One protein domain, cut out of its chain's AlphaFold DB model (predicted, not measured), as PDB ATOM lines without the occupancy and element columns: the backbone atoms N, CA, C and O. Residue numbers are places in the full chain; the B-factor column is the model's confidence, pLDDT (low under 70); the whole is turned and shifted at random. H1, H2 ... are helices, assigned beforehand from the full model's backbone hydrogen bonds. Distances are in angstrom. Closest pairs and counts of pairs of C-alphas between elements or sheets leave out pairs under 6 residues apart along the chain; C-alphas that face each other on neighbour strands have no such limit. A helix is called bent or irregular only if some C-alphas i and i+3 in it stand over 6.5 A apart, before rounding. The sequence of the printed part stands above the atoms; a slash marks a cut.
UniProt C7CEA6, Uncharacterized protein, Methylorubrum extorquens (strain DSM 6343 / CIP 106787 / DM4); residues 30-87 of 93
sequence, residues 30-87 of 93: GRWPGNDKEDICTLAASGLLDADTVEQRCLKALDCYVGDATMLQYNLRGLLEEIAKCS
ATOM      1  N   GLY A  30     241.436 146.044 221.798       50.03
ATOM      2  CA  GLY A  30     242.061 144.962 221.026       50.03
ATOM      3  C   GLY A  30     241.178 143.733 220.800       50.03
ATOM      4  O   GLY A  30     241.490 142.913 219.942       50.03
ATOM      5  N   ARG A  31     240.075 143.598 221.545       53.66
ATOM      6  CA  ARG A  31     239.215 142.407 221.524       53.66
ATOM      7  C   ARG A  31     237.755 142.714 221.221       53.66
ATOM      8  O   ARG A  31     236.935 141.850 221.497       53.66
ATOM      9  N   TRP A  32     237.444 143.905 220.703       54.84
ATOM     10  CA  TRP A  32     236.075 144.395 220.537       54.84
ATOM     11  C   TRP A  32     235.252 143.462 219.634       54.84
ATOM     12  O   TRP A  32     235.412 143.499 218.413       54.84
ATOM     13  N   PRO A  33     234.375 142.606 220.185       52.25
ATOM     14  CA  PRO A  33     233.675 141.598 219.415       52.25
ATOM     15  C   PRO A  33     232.224 142.033 219.205       52.25
ATOM     16  O   PRO A  33     231.336 141.208 219.293       52.25
ATOM     17  N   GLY A  34     231.931 143.332 219.060       56.47
ATOM     18  CA  GLY A  34     230.564 143.856 218.894       56.47
ATOM     19  C   GLY A  34     229.570 143.579 220.041       56.47
ATOM     20  O   GLY A  34     228.517 144.201 220.082       56.47
ATOM     21  N   ASN A  35     229.890 142.698 220.990       57.12
ATOM     22  CA  ASN A  35     229.014 142.271 222.078       57.12
ATOM     23  C   ASN A  35     228.933 143.313 223.205       57.12
ATOM     24  O   ASN A  35     228.007 143.293 224.005       57.12
ATOM     25  N   ASP A  36     229.882 144.248 223.241       66.50
ATOM     26  CA  ASP A  36     229.908 145.378 224.172       66.50
ATOM     27  C   ASP A  36     229.145 146.609 223.638       66.50
ATOM     28  O   ASP A  36     229.187 147.667 224.257       66.50
ATOM     29  N   LYS A  37     228.461 146.515 222.483       72.69
ATOM     30  CA  LYS A  37     227.756 147.655 221.860       72.69
ATOM     31  C   LYS A  37     226.696 148.271 222.770       72.69
ATOM     32  O   LYS A  37     226.674 149.487 222.914       72.69
ATOM     33  N   GLU A  38     225.844 147.457 223.397       73.56
ATOM     34  CA  GLU A  38     224.798 147.951 224.309       73.56
ATOM     35  C   GLU A  38     225.386 148.596 225.574       73.56
ATOM     36  O   GLU A  38     224.897 149.635 226.023       73.56
ATOM     37  N   ASP A  39     226.474 148.037 226.106       77.88
ATOM     38  CA  ASP A  39     227.196 148.597 227.254       77.88
ATOM     39  C   ASP A  39     227.821 149.952 226.897       77.88
ATOM     40  O   ASP A  39     227.579 150.954 227.566       77.88
ATOM     41  N   ILE A  40     228.515 150.032 225.758       78.69
ATOM     42  CA  ILE A  40     229.075 151.279 225.220       78.69
ATOM     43  C   ILE A  40     227.985 152.317 224.981       78.69
ATOM     44  O   ILE A  40     228.182 153.485 225.308       78.69
ATOM     45  N   CYS A  41     226.834 151.905 224.455       79.81
ATOM     46  CA  CYS A  41     225.707 152.796 224.217       79.81
ATOM     47  C   CYS A  41     225.165 153.373 225.529       79.81
ATOM     48  O   CYS A  41     224.914 154.570 225.629       79.81
ATOM     49  N   THR A  42     225.065 152.535 226.561       80.25
ATOM     50  CA  THR A  42     224.630 152.924 227.908       80.25
ATOM     51  C   THR A  42     225.633 153.875 228.571       80.25
ATOM     52  O   THR A  42     225.255 154.880 229.183       80.25
ATOM     53  N   LEU A  43     226.932 153.612 228.419       81.12
ATOM     54  CA  LEU A  43     228.002 154.470 228.932       81.12
ATOM     55  C   LEU A  43     228.077 155.811 228.183       81.12
ATOM     56  O   LEU A  43     228.272 156.852 228.811       81.12
ATOM     57  N   ALA A  44     227.865 155.809 226.867       82.06
ATOM     58  CA  ALA A  44     227.794 157.023 226.060       82.06
ATOM     59  C   ALA A  44     226.556 157.860 226.415       82.06
ATOM     60  O   ALA A  44     226.668 159.051 226.698       82.06
ATOM     61  N   ALA A  45     225.383 157.231 226.516       77.75
ATOM     62  CA  ALA A  45     224.134 157.900 226.877       77.75
ATOM     63  C   ALA A  45     224.145 158.476 228.307       77.75
ATOM     64  O   ALA A  45     223.490 159.482 228.572       77.75
ATOM     65  N   SER A  46     224.909 157.876 229.227       79.88
ATOM     66  CA  SER A  46     225.124 158.413 230.581       79.88
ATOM     67  C   SER A  46     226.188 159.520 230.649       79.88
ATOM     68  O   SER A  46     226.413 160.080 231.724       79.88
ATOM     69  N   GLY A  47     226.834 159.857 229.526       79.25
ATOM     70  CA  GLY A  47     227.894 160.868 229.446       79.25
ATOM     71  C   GLY A  47     229.218 160.437 230.085       79.25
ATOM     72  O   GLY A  47     230.096 161.269 230.300       79.25
ATOM     73  N   LEU A  48     229.365 159.150 230.413       78.50
ATOM     74  CA  LEU A  48     230.601 158.566 230.946       78.50
ATOM     75  C   LEU A  48     231.605 158.225 229.842       78.50
ATOM     76  O   LEU A  48     232.784 157.996 230.124       78.50
ATOM     77  N   LEU A  49     231.133 158.182 228.597       81.44
ATOM     78  CA  LEU A  49     231.920 157.852 227.428       81.44
ATOM     79  C   LEU A  49     231.676 158.897 226.337       81.44
ATOM     80  O   LEU A  49     230.545 159.114 225.917       81.44
ATOM     81  N   ASP A  50     232.748 159.539 225.892       81.81
ATOM     82  CA  ASP A  50     232.726 160.591 224.879       81.81
ATOM     83  C   ASP A  50     233.700 160.232 223.754       81.81
ATOM     84  O   ASP A  50     234.790 159.718 224.019       81.81
ATOM     85  N   ALA A  51     233.296 160.475 222.508       85.00
ATOM     86  CA  ALA A  51     234.052 160.047 221.337       85.00
ATOM     87  C   ALA A  51     235.428 160.730 221.267       85.00
ATOM     88  O   ALA A  51     236.431 160.041 221.101       85.00
ATOM     89  N   ASP A  52     235.495 162.046 221.483       84.31
ATOM     90  CA  ASP A  52     236.752 162.807 221.455       84.31
ATOM     91  C   ASP A  52     237.700 162.341 222.571       84.31
ATOM     92  O   ASP A  52     238.856 161.980 222.341       84.31
ATOM     93  N   THR A  53     237.165 162.205 223.786       85.38
ATOM     94  CA  THR A  53     237.914 161.725 224.949       85.38
ATOM     95  C   THR A  53     238.461 160.311 224.735       85.38
ATOM     96  O   THR A  53     239.594 160.011 225.127       85.38
ATOM     97  N   VAL A  54     237.667 159.416 224.140       85.25
ATOM     98  CA  VAL A  54     238.080 158.041 223.826       85.25
ATOM     99  C   VAL A  54     239.135 158.034 222.724       85.25
ATOM    100  O   VAL A  54     240.142 157.341 222.879       85.25
ATOM    101  N   GLU A  55     238.954 158.822 221.664       87.81
ATOM    102  CA  GLU A  55     239.912 158.949 220.567       87.81
ATOM    103  C   GLU A  55     241.273 159.420 221.085       87.81
ATOM    104  O   GLU A  55     242.267 158.716 220.913       87.81
ATOM    105  N   GLN A  56     241.322 160.533 221.821       87.12
ATOM    106  CA  GLN A  56     242.562 161.092 222.368       87.12
ATOM    107  C   GLN A  56     243.302 160.096 223.269       87.12
ATOM    108  O   GLN A  56     244.524 159.934 223.185       87.12
ATOM    109  N   ARG A  57     242.568 159.376 224.126       85.88
ATOM    110  CA  ARG A  57     243.151 158.347 225.002       85.88
ATOM    111  C   ARG A  57     243.693 157.163 224.212       85.88
ATOM    112  O   ARG A  57     244.747 156.636 224.569       85.88
ATOM    113  N   CYS A  58     242.990 156.745 223.166       85.31
ATOM    114  CA  CYS A  58     243.418 155.633 222.330       85.31
ATOM    115  C   CYS A  58     244.608 156.020 221.452       85.31
ATOM    116  O   CYS A  58     245.568 155.264 221.416       85.31
ATOM    117  N   LEU A  59     244.616 157.210 220.847       85.62
ATOM    118  CA  LEU A  59     245.757 157.732 220.091       85.62
ATOM    119  C   LEU A  59     247.012 157.813 220.964       85.62
ATOM    120  O   LEU A  59     248.062 157.312 220.576       85.62
ATOM    121  N   LYS A  60     246.893 158.325 222.193       84.94
ATOM    122  CA  LYS A  60     248.010 158.351 223.149       84.94
ATOM    123  C   LYS A  60     248.490 156.951 223.548       84.94
ATOM    124  O   LYS A  60     249.668 156.751 223.820       84.94
ATOM    125  N   ALA A  61     247.586 155.974 223.617       81.94
ATOM    126  CA  ALA A  61     247.956 154.588 223.885       81.94
ATOM    127  C   ALA A  61     248.622 153.915 222.672       81.94
ATOM    128  O   ALA A  61     249.519 153.097 222.869       81.94
ATOM    129  N   LEU A  62     248.194 154.265 221.455       83.38
ATOM    130  CA  LEU A  62     248.752 153.789 220.188       83.38
ATOM    131  C   LEU A  62     250.135 154.382 219.904       83.38
ATOM    132  O   LEU A  62     250.979 153.677 219.367       83.38
ATOM    133  N   ASP A  63     250.394 155.618 220.326       84.31
ATOM    134  CA  ASP A  63     251.709 156.266 220.215       84.31
ATOM    135  C   ASP A  63     252.825 155.454 220.903       84.31
ATOM    136  O   ASP A  63     253.941 155.345 220.408       84.31
ATOM    137  N   CYS A  64     252.494 154.796 222.016       83.31
ATOM    138  CA  CYS A  64     253.403 153.911 222.749       83.31
ATOM    139  C   CYS A  64     253.239 152.420 222.391       83.31
ATOM    140  O   CYS A  64     253.802 151.563 223.078       83.31
ATOM    141  N   TYR A  65     252.424 152.078 221.390       82.69
ATOM    142  CA  TYR A  65     252.161 150.689 221.028       82.69
ATOM    143  C   TYR A  65     253.250 150.150 220.096       82.69
ATOM    144  O   TYR A  65     253.555 150.733 219.059       82.69
ATOM    145  N   VAL A  66     253.820 148.999 220.455       83.62
ATOM    146  CA  VAL A  66     254.853 148.320 219.666       83.62
ATOM    147  C   VAL A  66     254.241 147.092 218.999       83.62
ATOM    148  O   VAL A  66     253.848 146.148 219.682       83.62
ATOM    149  N   GLY A  67     254.172 147.100 217.667       86.00
ATOM    150  CA  GLY A  67     253.607 146.019 216.853       86.00
ATOM    151  C   GLY A  67     252.635 146.531 215.789       86.00
ATOM    152  O   GLY A  67     252.545 147.733 215.547       86.00
ATOM    153  N   ASP A  68     251.888 145.620 215.158       84.44
ATOM    154  CA  ASP A  68     250.848 146.004 214.200       84.44
ATOM    155  C   ASP A  68     249.627 146.588 214.924       84.44
ATOM    156  O   ASP A  68     248.969 145.919 215.728       84.44
ATOM    157  N   ALA A  69     249.355 147.863 214.653       85.62
ATOM    158  CA  ALA A  69     248.233 148.610 215.211       85.62
ATOM    159  C   ALA A  69     247.029 148.674 214.258       85.62
ATOM    160  O   ALA A  69     246.067 149.393 214.533       85.62
ATOM    161  N   THR A  70     247.057 147.962 213.129       86.31
ATOM    162  CA  THR A  70     246.041 148.072 212.073       86.31
ATOM    163  C   THR A  70     244.667 147.648 212.590       86.31
ATOM    164  O   THR A  70     243.694 148.391 212.463       86.31
ATOM    165  N   MET A  71     244.595 146.503 213.277       83.00
ATOM    166  CA  MET A  71     243.356 146.021 213.905       83.00
ATOM    167  C   MET A  71     242.870 146.925 215.045       83.00
ATOM    168  O   MET A  71     241.670 147.121 215.209       83.00
ATOM    169  N   LEU A  72     243.785 147.515 215.818       83.12
ATOM    170  CA  LEU A  72     243.427 148.425 216.911       83.12
ATOM    171  C   LEU A  72     242.807 149.721 216.385       83.12
ATOM    172  O   LEU A  72     241.813 150.185 216.932       83.12
ATOM    173  N   GLN A  73     243.364 150.275 215.307       85.25
ATOM    174  CA  GLN A  73     242.817 151.453 214.635       85.25
ATOM    175  C   GLN A  73     241.463 151.155 213.984       85.25
ATOM    176  O   GLN A  73     240.538 151.958 214.100       85.25
ATOM    177  N   TYR A  74     241.317 149.984 213.353       86.56
ATOM    178  CA  TYR A  74     240.039 149.539 212.796       86.56
ATOM    179  C   TYR A  74     238.957 149.433 213.882       86.56
ATOM    180  O   TYR A  74     237.868 149.993 213.736       86.56
ATOM    181  N   ASN A  75     239.282 148.791 215.006       83.25
ATOM    182  CA  ASN A  75     238.369 148.657 216.138       83.25
ATOM    183  C   ASN A  75     238.053 150.009 216.788       83.25
ATOM    184  O   ASN A  75     236.903 150.253 217.141       83.25
ATOM    185  N   LEU A  76     239.048 150.897 216.925       85.88
ATOM    186  CA  LEU A  76     238.855 152.245 217.459       85.88
ATOM    187  C   LEU A  76     237.854 153.027 216.615       85.88
ATOM    188  O   LEU A  76     236.918 153.603 217.157       85.88
ATOM    189  N   ARG A  77     238.010 153.010 215.292       86.88
ATOM    190  CA  ARG A  77     237.075 153.686 214.395       86.88
ATOM    191  C   ARG A  77     235.653 153.143 214.558       86.88
ATOM    192  O   ARG A  77     234.730 153.928 214.743       86.88
ATOM    193  N   GLY A  78     235.481 151.819 214.562       85.56
ATOM    194  CA  GLY A  78     234.168 151.201 214.777       85.56
ATOM    195  C   GLY A  78     233.547 151.568 216.129       85.56
ATOM    196  O   GLY A  78     232.349 151.833 216.208       85.56
ATOM    197  N   LEU A  79     234.367 151.643 217.178       84.75
ATOM    198  CA  LEU A  79     233.954 152.074 218.509       84.75
ATOM    199  C   LEU A  79     233.478 153.534 218.509       84.75
ATOM    200  O   LEU A  79     232.394 153.812 219.014       84.75
ATOM    201  N   LEU A  80     234.248 154.454 217.923       86.44
ATOM    202  CA  LEU A  80     233.883 155.872 217.825       86.44
ATOM    203  C   LEU A  80     232.582 156.071 217.041       86.44
ATOM    204  O   LEU A  80     231.725 156.847 217.464       86.44
ATOM    205  N   GLU A  81     232.399 155.328 215.946       86.31
ATOM    206  CA  GLU A  81     231.160 155.349 215.165       86.31
ATOM    207  C   GLU A  81     229.947 154.879 215.987       86.31
ATOM    208  O   GLU A  81     228.870 155.458 215.858       86.31
ATOM    209  N   GLU A  82     230.083 153.872 216.857       84.00
ATOM    210  CA  GLU A  82     228.981 153.452 217.739       84.00
ATOM    211  C   GLU A  82     228.704 154.465 218.854       84.00
ATOM    212  O   GLU A  82     227.544 154.769 219.125       84.00
ATOM    213  N   ILE A  83     229.743 155.033 219.471       85.25
ATOM    214  CA  ILE A  83     229.585 156.069 220.506       85.25
ATOM    215  C   ILE A  83     228.840 157.273 219.930       85.25
ATOM    216  O   ILE A  83     227.901 157.767 220.550       85.25
ATOM    217  N   ALA A  84     229.203 157.702 218.718       84.44
ATOM    218  CA  ALA A  84     228.550 158.807 218.025       84.44
ATOM    219  C   ALA A  84     227.063 158.544 217.727       84.44
ATOM    220  O   ALA A  84     226.269 159.480 217.742       84.44
ATOM    221  N   LYS A  85     226.662 157.288 217.487       83.25
ATOM    222  CA  LYS A  85     225.244 156.913 217.301       83.25
ATOM    223  C   LYS A  85     224.460 156.913 218.611       83.25
ATOM    224  O   LYS A  85     223.262 157.178 218.608       83.25
ATOM    225  N   CYS A  86     225.127 156.554 219.700       80.75
ATOM    226  CA  CYS A  86     224.516 156.321 221.003       80.75
ATOM    227  C   CYS A  86     224.464 157.551 221.896       80.75
ATOM    228  O   CYS A  86     223.575 157.666 222.740       80.75
ATOM    229  N   SER A  87     225.416 158.465 221.736       67.44
ATOM    230  CA  SER A  87     225.376 159.726 222.449       67.44
ATOM    231  C   SER A  87     224.207 160.542 221.891       67.44
ATOM    232  O   SER A  87     224.204 160.847 220.695       67.44
TER     233      SER A  87
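This is residues 30 to 87 of the 93 residues of an uncharacterized protein of Methylorubrum extorquens (strain DSM 6343 / CIP 106787 / DM4) (UniProt C7CEA6). A helical hairpin of two helices, H2 and H3, running side by side in opposite ways, with a shorter helix, H1, set at a steep tilt at one end of it, where H3 ends. At the other end of the hairpin the turn between H2 and H3 sticks out with residues 63 to 68, and an unnamed stretch, residues 30 to 36, precedes H1. The printed part has 58 residues with three named helices in the order H1, H2, H3 and no named strand, and its class is all helix. It is compact, with a radius of gyration of the C-alphas of 11.5 A, and elongated in outline, with spans of 33 by 21 by 13 A.

H1, residues 37 to 45, and H3, residues 70 to 86, touch, and H3 touches H1 with residues 82 to 86 alone. The closest C-alphas of the two are those of Cys 41 and Cys 86, 4.9 A apart. H1 and H3 run the same way at a steep tilt of 55 degrees. H1 and H2, residues 51 to 63, are only just apart, with their closest C-alphas 8.4 A from each other. H2 and H3 form a helical hairpin and touch, with the C-alphas of Ala 51 and Leu 80 closest at 5.5 A. They run opposite ways at a shallow tilt of 11 degrees, 11.2 A from centre to centre. In H1, H2 and H3 every backbone O i to N i+4 pair is within hydrogen-bond range, and no helix is bent or irregular.

H1 begins at Lys 37, whose C-alpha is at (227.756, 147.655, 221.860), and ends at Ala 45, 12.0 A from first to last C-alpha. H2 runs from Ala 51, C-alpha at (234.052, 160.047, 221.337), to Asp 63, over 18.1 A. H3, the longest helix with 17 residues, runs from Thr 70 to Cys 86 over 24.7 A, and C-alpha 86 is at (224.516, 156.321, 221.003).

The two C-alphas farthest apart are those of Ser 46 and Gly 67, 34.0 A, while the C-alphas of Gly 30 and Ser 87, the first and last printed residues, are 22.3 A apart. The link from H1 to H2 is tight, with 5 residues, and the link from H2 to H3 is short, with 6. Residues 63 to 68, of which 63 belongs to H2, stand free. The printed part has no cut. The mean pLDDT of the printed part is 79.6, and the model's confidence is low, under 70, at residues 30 to 36 and at residue 87.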